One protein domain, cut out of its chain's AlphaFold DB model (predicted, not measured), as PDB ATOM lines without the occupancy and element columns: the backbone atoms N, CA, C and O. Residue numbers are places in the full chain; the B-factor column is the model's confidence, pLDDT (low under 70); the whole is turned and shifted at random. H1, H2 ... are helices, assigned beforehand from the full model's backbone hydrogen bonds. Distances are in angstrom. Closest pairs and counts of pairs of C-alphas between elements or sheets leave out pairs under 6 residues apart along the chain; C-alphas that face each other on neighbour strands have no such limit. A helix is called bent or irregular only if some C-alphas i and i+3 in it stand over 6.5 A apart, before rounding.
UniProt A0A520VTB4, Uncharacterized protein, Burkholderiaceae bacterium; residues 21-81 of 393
ATOM      1  N   ILE A  21     187.275 214.937 114.370       76.88
ATOM      2  CA  ILE A  21     187.082 213.569 114.872       76.88
ATOM      3  C   ILE A  21     187.972 213.327 116.096       76.88
ATOM      4  O   ILE A  21     187.461 212.907 117.133       76.88
ATOM      5  N   ILE A  22     189.262 213.671 116.017       76.44
ATOM      6  CA  ILE A  22     190.222 213.521 117.123       76.44
ATOM      7  C   ILE A  22     189.768 214.334 118.340       76.44
ATOM      8  O   ILE A  22     189.762 213.834 119.464       76.44
ATOM      9  N   LEU A  23     189.327 215.579 118.131       80.62
ATOM     10  CA  LEU A  23     188.833 216.430 119.210       80.62
ATOM     11  C   LEU A  23     187.544 215.880 119.839       80.62
ATOM     12  O   LEU A  23     187.386 215.925 121.058       80.62
ATOM     13  N   ASN A  24     186.618 215.357 119.030       82.31
ATOM     14  CA  ASN A  24     185.405 214.704 119.527       82.31
ATOM     15  C   ASN A  24     185.730 213.478 120.386       82.31
ATOM     16  O   ASN A  24     185.142 213.299 121.452       82.31
ATOM     17  N   GLU A  25     186.663 212.644 119.933       82.56
ATOM     18  CA  GLU A  25     187.078 211.437 120.643       82.56
ATOM     19  C   GLU A  25     187.795 211.771 121.954       82.56
ATOM     20  O   GLU A  25     187.481 211.192 122.997       82.56
ATOM     21  N   PHE A  26     188.669 212.780 121.939       83.62
ATOM     22  CA  PHE A  26     189.296 213.318 123.143       83.62
ATOM     23  C   PHE A  26     188.255 213.791 124.165       83.62
ATOM     24  O   PHE A  26     188.298 213.376 125.323       83.62
ATOM     25  N   ILE A  27     187.285 214.613 123.750       85.44
ATOM     26  CA  ILE A  27     186.230 215.117 124.645       85.44
ATOM     27  C   ILE A  27     185.400 213.965 125.209       85.44
ATOM     28  O   ILE A  27     185.142 213.929 126.411       85.44
ATOM     29  N   LYS A  28     185.024 212.999 124.363       86.62
ATOM     30  CA  LYS A  28     184.280 211.809 124.784       86.62
ATOM     31  C   LYS A  28     185.048 211.008 125.839       86.62
ATOM     32  O   LYS A  28     184.449 210.582 126.820       86.62
ATOM     33  N   ASN A  29     186.358 210.834 125.664       83.31
ATOM     34  CA  ASN A  29     187.216 210.128 126.615       83.31
ATOM     35  C   ASN A  29     187.357 210.893 127.944       83.31
ATOM     36  O   ASN A  29     187.241 210.316 129.019       83.31
ATOM     37  N   ILE A  30     187.535 212.215 127.913       83.88
ATOM     38  CA  ILE A  30     187.577 212.990 129.161       83.88
ATOM     39  C   ILE A  30     186.219 212.963 129.880       83.88
ATOM     40  O   ILE A  30     186.179 212.811 131.101       83.88
ATOM     41  N   ASN A  31     185.106 213.044 129.149       84.88
ATOM     42  CA  ASN A  31     183.774 212.967 129.749       84.88
ATOM     43  C   ASN A  31     183.467 211.577 130.326       84.88
ATOM     44  O   ASN A  31     182.879 211.504 131.399       84.88
ATOM     45  N   SER A  32     183.947 210.483 129.725       81.88
ATOM     46  CA  SER A  32     183.795 209.153 130.336       81.88
ATOM     47  C   SER A  32     184.559 209.020 131.661       81.88
ATOM     48  O   SER A  32     184.089 208.342 132.573       81.88
ATOM     49  N   ARG A  33     185.697 209.712 131.821       84.12
ATOM     50  CA  ARG A  33     186.419 209.811 133.105       84.12
ATOM     51  C   ARG A  33     185.624 210.598 134.151       84.12
ATOM     52  O   ARG A  33     185.571 210.205 135.314       84.12
ATOM     53  N   ILE A  34     184.976 211.689 133.745       82.81
ATOM     54  CA  ILE A  34     184.057 212.452 134.604       82.81
ATOM     55  C   ILE A  34     182.881 211.568 135.037       82.81
ATOM     56  O   ILE A  34     182.567 211.514 136.226       82.81
ATOM     57  N   ASP A  35     182.272 210.833 134.107       75.88
ATOM     58  CA  ASP A  35     181.175 209.911 134.402       75.88
ATOM     59  C   ASP A  35     181.627 208.772 135.325       75.88
ATOM     60  O   ASP A  35     180.914 208.423 136.266       75.88
ATOM     61  N   PHE A  36     182.843 208.243 135.140       74.25
ATOM     62  CA  PHE A  36     183.426 207.276 136.069       74.25
ATOM     63  C   PHE A  36     183.500 207.838 137.489       74.25
ATOM     64  O   PHE A  36     183.105 207.145 138.425       74.25
ATOM     65  N   LEU A  37     183.973 209.078 137.672       64.62
ATOM     66  CA  LEU A  37     184.019 209.714 138.992       64.62
ATOM     67  C   LEU A  37     182.617 209.935 139.561       64.62
ATOM     68  O   LEU A  37     182.393 209.643 140.734       64.62
ATOM     69  N   ARG A  38     181.673 210.383 138.729       69.31
ATOM     70  CA  ARG A  38     180.269 210.594 139.105       69.31
ATOM     71  C   ARG A  38     179.608 209.310 139.599       69.31
ATOM     72  O   ARG A  38     178.922 209.331 140.611       69.31
ATOM     73  N   VAL A  39     179.834 208.192 138.915       56.69
ATOM     74  CA  VAL A  39     179.228 206.896 139.255       56.69
ATOM     75  C   VAL A  39     179.975 206.205 140.396       56.69
ATOM     76  O   VAL A  39     179.363 205.668 141.315       56.69
ATOM     77  N   SER A  40     181.306 206.201 140.350       52.59
ATOM     78  CA  SER A  40     182.133 205.430 141.285       52.59
ATOM     79  C   SER A  40     182.379 206.136 142.613       52.59
ATOM     80  O   SER A  40     182.670 205.443 143.593       52.59
ATOM     81  N   PHE A  41     182.295 207.470 142.630       55.94
ATOM     82  CA  PHE A  41     182.543 208.347 143.778       55.94
ATOM     83  C   PHE A  41     181.547 209.525 143.791       55.94
ATOM     84  O   PHE A  41     181.966 210.684 143.785       55.94
ATOM     85  N   PRO A  42     180.227 209.256 143.830       48.12
ATOM     86  CA  PRO A  42     179.190 210.280 143.665       48.12
ATOM     87  C   PRO A  42     179.331 211.426 144.666       48.12
ATOM     88  O   PRO A  42     179.188 212.591 144.314       48.12
ATOM     89  N   ILE A  43     179.726 211.109 145.899       49.47
ATOM     90  CA  ILE A  43     179.877 212.108 146.950       49.47
ATOM     91  C   ILE A  43     181.069 213.038 146.679       49.47
ATOM     92  O   ILE A  43     180.907 214.250 146.693       49.47
ATOM     93  N   PHE A  44     182.249 212.492 146.360       55.47
ATOM     94  CA  PHE A  44     183.405 213.285 145.913       55.47
ATOM     95  C   PHE A  44     183.053 214.170 144.717       55.47
ATOM     96  O   PHE A  44     183.453 215.336 144.647       55.47
ATOM     97  N   PHE A  45     182.318 213.586 143.771       58.72
ATOM     98  CA  PHE A  45     181.945 214.250 142.543       58.72
ATOM     99  C   PHE A  45     181.080 215.480 142.828       58.72
ATOM    100  O   PHE A  45     181.411 216.583 142.404       58.72
ATOM    101  N   GLU A  46     180.017 215.310 143.609       56.53
ATOM    102  CA  GLU A  46     179.069 216.375 143.928       56.53
ATOM    103  C   GLU A  46     179.629 217.444 144.868       56.53
ATOM    104  O   GLU A  46     179.208 218.600 144.793       56.53
ATOM    105  N   THR A  47     180.535 217.084 145.780       49.03
ATOM    106  CA  THR A  47     180.956 218.006 146.842       49.03
ATOM    107  C   THR A  47     182.257 218.737 146.557       49.03
ATOM    108  O   THR A  47     182.452 219.836 147.079       49.03
ATOM    109  N   ILE A  48     183.146 218.150 145.753       56.25
ATOM    110  CA  ILE A  48     184.482 218.693 145.487       56.25
ATOM    111  C   ILE A  48     184.712 218.864 143.999       56.25
ATOM    112  O   ILE A  48     185.169 219.927 143.575       56.25
ATOM    113  N   PHE A  49     184.422 217.829 143.210       64.44
ATOM    114  CA  PHE A  49     184.772 217.845 141.797       64.44
ATOM    115  C   PHE A  49     184.010 218.946 141.054       64.44
ATOM    116  O   PHE A  49     184.638 219.813 140.459       64.44
ATOM    117  N   THR A  50     182.682 218.990 141.165       71.06
ATOM    118  CA  THR A  50     181.827 219.995 140.499       71.06
ATOM    119  C   THR A  50     182.077 221.434 140.956       71.06
ATOM    120  O   THR A  50     181.752 222.365 140.226       71.06
ATOM    121  N   LYS A  51     182.666 221.633 142.141       61.84
ATOM    122  CA  LYS A  51     183.005 222.968 142.664       61.84
ATOM    123  C   LYS A  51     184.286 223.541 142.072       61.84
ATOM    124  O   LYS A  51     184.446 224.752 141.979       61.84
ATOM    125  N   LYS A  52     185.231 222.669 141.720       61.34
ATOM    126  CA  LYS A  52     186.571 223.059 141.249       61.34
ATOM    127  C   LYS A  52     186.771 222.818 139.759       61.34
ATOM    128  O   LYS A  52     187.680 223.389 139.160       61.34
ATOM    129  N   PHE A  53     185.943 221.965 139.175       77.25
ATOM    130  CA  PHE A  53     186.091 221.448 137.830       77.25
ATOM    131  C   PHE A  53     184.747 221.436 137.113       77.25
ATOM    132  O   PHE A  53     183.685 221.442 137.734       77.25
ATOM    133  N   VAL A  54     184.786 221.412 135.783       81.56
ATOM    134  CA  VAL A  54     183.550 221.311 135.005       81.56
ATOM    135  C   VAL A  54     182.962 219.906 135.101       81.56
ATOM    136  O   VAL A  54     183.679 218.909 135.050       81.56
ATOM    137  N   SER A  55     181.637 219.831 135.190       79.75
ATOM    138  CA  SER A  55     180.885 218.572 135.169       79.75
ATOM    139  C   SER A  55     180.801 217.939 133.779       79.75
ATOM    140  O   SER A  55     180.363 216.796 133.675       79.75
ATOM    141  N   GLU A  56     181.205 218.668 132.736       88.50
ATOM    142  CA  GLU A  56     181.286 218.210 131.352       88.50
ATOM    143  C   GLU A  56     182.254 219.102 130.552       88.50
ATOM    144  O   GLU A  56     182.223 220.336 130.636       88.50
ATOM    145  N   ILE A  57     183.114 218.482 129.748       87.81
ATOM    146  CA  ILE A  57     183.976 219.156 128.779       87.81
ATOM    147  C   ILE A  57     183.212 219.332 127.470       87.81
ATOM    148  O   ILE A  57     182.609 218.400 126.944       87.81
ATOM    149  N   THR A  58     183.275 220.542 126.914       86.19
ATOM    150  CA  THR A  58     182.564 220.907 125.685       86.19
ATOM    151  C   THR A  58     183.485 221.651 124.728       86.19
ATOM    152  O   THR A  58     184.270 222.507 125.140       86.19
ATOM    153  N   LYS A  59     183.343 221.395 123.419       82.06
ATOM    154  CA  LYS A  59     184.147 222.049 122.366       82.06
ATOM    155  C   LYS A  59     184.152 223.575 122.482       82.06
ATOM    156  O   LYS A  59     185.194 224.208 122.362       82.06
ATOM    157  N   LYS A  60     182.984 224.163 122.765       78.75
ATOM    158  CA  LYS A  60     182.763 225.619 122.799       78.75
ATOM    159  C   LYS A  60     183.609 226.344 123.857       78.75
ATOM    160  O   LYS A  60     183.848 227.539 123.715       78.75
ATOM    161  N   LYS A  61     184.047 225.651 124.917       73.25
ATOM    162  CA  LYS A  61     184.774 226.244 126.055       73.25
ATOM    163  C   LYS A  61     186.103 225.544 126.369       73.25
ATOM    164  O   LYS A  61     186.678 225.807 127.428       73.25
ATOM    165  N   LEU A  62     186.629 224.742 125.440       75.62
ATOM    166  CA  LEU A  62     187.842 223.934 125.639       75.62
ATOM    167  C   LEU A  62     189.056 224.761 126.091       75.62
ATOM    168  O   LEU A  62     189.864 224.320 126.901       75.62
ATOM    169  N   ASN A  63     189.156 225.997 125.593       74.81
ATOM    170  CA  ASN A  63     190.265 226.896 125.899       74.81
ATOM    171  C   ASN A  63     190.123 227.676 127.212       74.81
ATOM    172  O   ASN A  63     191.070 228.371 127.590       74.81
ATOM    173  N   SER A  64     188.984 227.564 127.900       81.81
ATOM    174  CA  SER A  64     188.781 228.214 129.195       81.81
ATOM    175  C   SER A  64     189.743 227.655 130.245       81.81
ATOM    176  O   SER A  64     190.029 226.455 130.269       81.81
ATOM    177  N   ASN A  65     190.220 228.523 131.140       76.06
ATOM    178  CA  ASN A  65     191.133 228.121 132.213       76.06
ATOM    179  C   ASN A  65     190.533 226.992 133.062       76.06
ATOM    180  O   ASN A  65     191.225 226.030 133.374       76.06
ATOM    181  N   LEU A  66     189.229 227.050 133.349       73.19
ATOM    182  CA  LEU A  66     188.543 226.039 134.153       73.19
ATOM    183  C   LEU A  66     188.503 224.654 133.476       73.19
ATOM    184  O   LEU A  66     188.773 223.648 134.135       73.19
ATOM    185  N   GLN A  67     188.231 224.573 132.163       82.88
ATOM    186  CA  GLN A  67     188.269 223.290 131.442       82.88
ATOM    187  C   GLN A  67     189.695 222.752 131.307       82.88
ATOM    188  O   GLN A  67     189.907 221.562 131.516       82.88
ATOM    189  N   LYS A  68     190.687 223.617 131.057       77.31
ATOM    190  CA  LYS A  68     192.107 223.222 131.036       77.31
ATOM    191  C   LYS A  68     192.551 222.638 132.376       77.31
ATOM    192  O   LYS A  68     193.142 221.561 132.404       77.31
ATOM    193  N   THR A  69     192.215 223.298 133.482       75.38
ATOM    194  CA  THR A  69     192.517 222.812 134.833       75.38
ATOM    195  C   THR A  69     191.801 221.494 135.131       75.38
ATOM    196  O   THR A  69     192.413 220.586 135.689       75.38
ATOM    197  N   THR A  70     190.543 221.346 134.703       78.38
ATOM    198  CA  THR A  70     189.788 220.086 134.822       78.38
ATOM    199  C   THR A  70     190.473 218.948 134.067       78.38
ATOM    200  O   THR A  70     190.719 217.891 134.642       78.38
ATOM    201  N   ILE A  71     190.849 219.178 132.805       81.50
ATOM    202  CA  ILE A  71     191.548 218.196 131.967       81.50
ATOM    203  C   ILE A  71     192.869 217.783 132.620       81.50
ATOM    204  O   ILE A  71     193.119 216.593 132.751       81.50
ATOM    205  N   LEU A  72     193.695 218.732 133.069       79.56
ATOM    206  CA  LEU A  72     194.984 218.426 133.700       79.56
ATOM    207  C   LEU A  72     194.829 217.558 134.954       79.56
ATOM    208  O   LEU A  72     195.561 216.586 135.110       79.56
ATOM    209  N   ASN A  73     193.848 217.857 135.810       73.25
ATOM    210  CA  ASN A  73     193.596 217.058 137.013       73.25
ATOM    211  C   ASN A  73     193.029 215.671 136.683       73.25
ATOM    212  O   ASN A  73     193.407 214.689 137.315       73.25
ATOM    213  N   LEU A  74     192.162 215.559 135.671       78.81
ATOM    214  CA  LEU A  74     191.682 214.260 135.191       78.81
ATOM    215  C   LEU A  74     192.806 213.435 134.555       78.81
ATOM    216  O   LEU A  74     192.804 212.215 134.679       78.81
ATOM    217  N   ARG A  75     193.774 214.073 133.891       78.50
ATOM    218  CA  ARG A  75     194.968 213.389 133.382       78.50
ATOM    219  C   ARG A  75     195.864 212.921 134.524       78.50
ATOM    220  O   ARG A  75     196.202 211.749 134.534       78.50
ATOM    221  N   ASP A  76     196.149 213.747 135.530       72.06
ATOM    222  CA  ASP A  76     196.876 213.283 136.727       72.06
ATOM    223  C   ASP A  76     196.165 212.081 137.377       72.06
ATOM    224  O   ASP A  76     196.771 211.054 137.665       72.06
ATOM    225  N   LEU A  77     194.843 212.150 137.543       73.44
ATOM    226  CA  LEU A  77     194.098 211.114 138.255       73.44
ATOM    227  C   LEU A  77     193.988 209.776 137.492       73.44
ATOM    228  O   LEU A  77     194.023 208.713 138.116       73.44
ATOM    229  N   PHE A  78     193.844 209.812 136.165       76.69
ATOM    230  CA  PHE A  78     193.633 208.615 135.338       76.69
ATOM    231  C   PHE A  78     194.890 208.149 134.596       76.69
ATOM    232  O   PHE A  78     195.075 206.953 134.419       76.69
ATOM    233  N   GLU A  79     195.773 209.050 134.170       76.50
ATOM    234  CA  GLU A  79     196.993 208.685 133.435       76.50
ATOM    235  C   GLU A  79     198.154 208.448 134.405       76.50
ATOM    236  O   GLU A  79     198.738 207.371 134.384       76.50
ATOM    237  N   GLU A  80     198.431 209.393 135.309       70.44
ATOM    238  CA  GLU A  80     199.564 209.276 136.246       70.44
ATOM    239  C   GLU A  80     199.240 208.369 137.434       70.44
ATOM    240  O   GLU A  80     200.045 207.541 137.861       70.44
ATOM    241  N   ARG A  81     198.037 208.522 137.996       61.66
ATOM    242  CA  ARG A  81     197.604 207.747 139.160       61.66
ATOM    243  C   ARG A  81     196.804 206.518 138.783       61.66
ATOM    244  O   ARG A  81     196.603 205.696 139.667       61.66
TER     245      ARG A  81
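What this domain is: This is residues 21 to 81 of the 393 residues of an uncharacterized protein of Burkholderiaceae bacterium (UniProt A0A520VTB4). One long helix, H1, makes the long axis; after its last residues the backbone turns a corner into the shorter helix H2, runs back in the direction of the start of H1 as a loop, residues 53 to 64, and then enters helix H3, the last named helix of the printed part, which crosses H1 near its middle. The printed part has 61 residues with three named helices, in the order H1, H2, H3, and no named strand; the class is all helix. It is compact, with a radius of gyration of the C-alphas of 11.0 A, and its outline is elongated, spanning 32 by 19 by 19 A.

Where its parts are: H1, residues 21 to 40, begins at C-alpha 21 (187.082, 213.569, 114.872) and is 28.1 A long from first to last C-alpha. H2, residues 42 to 52, is 15.0 A long and only just irregular: C-alphas 47 and 50 are 6.7 A apart. H3, residues 65 to 80, is 21.0 A long and ends at C-alpha 80 (199.564, 209.276, 136.246); it is neither bent nor irregular, but only just, with C-alphas 77 and 80 6.1 A apart.

How they stand to each other: H1 and H2 touch only at the corner by their link, H1 with residues 37 to 38 alone; the closest C-alphas, of Arg 38 and Phe 45, are 5.3 A apart. They run opposite ways at a steep tilt of 53 degrees. H1, with residues 30 to 34 alone, touches H3, with residues 71 to 78 alone; the closest C-alphas, of Ile 30 and Ile 71, are 7.1 A apart. Their lines are only just about perpendicular, at 72 degrees. H2 and H3 are close but not clearly touching, the closest C-alphas, of Lys 52 and Thr 70, being 7.8 A apart. In H1 and H3 every O i to N i+4 pair is within hydrogen-bond range; in H2 5 of 7 are.

The domain as a whole: The two C-alphas farthest apart, of Ile 21 and Ile 43, are 32.9 A apart. The printed part has no cut. The link from H1 to H2 is tight, and that from H2 to H3, residues 53 to 64, is long. The mean pLDDT of the printed part is 73.6; residues 37 to 49, 51 to 52 and 81 are under 70.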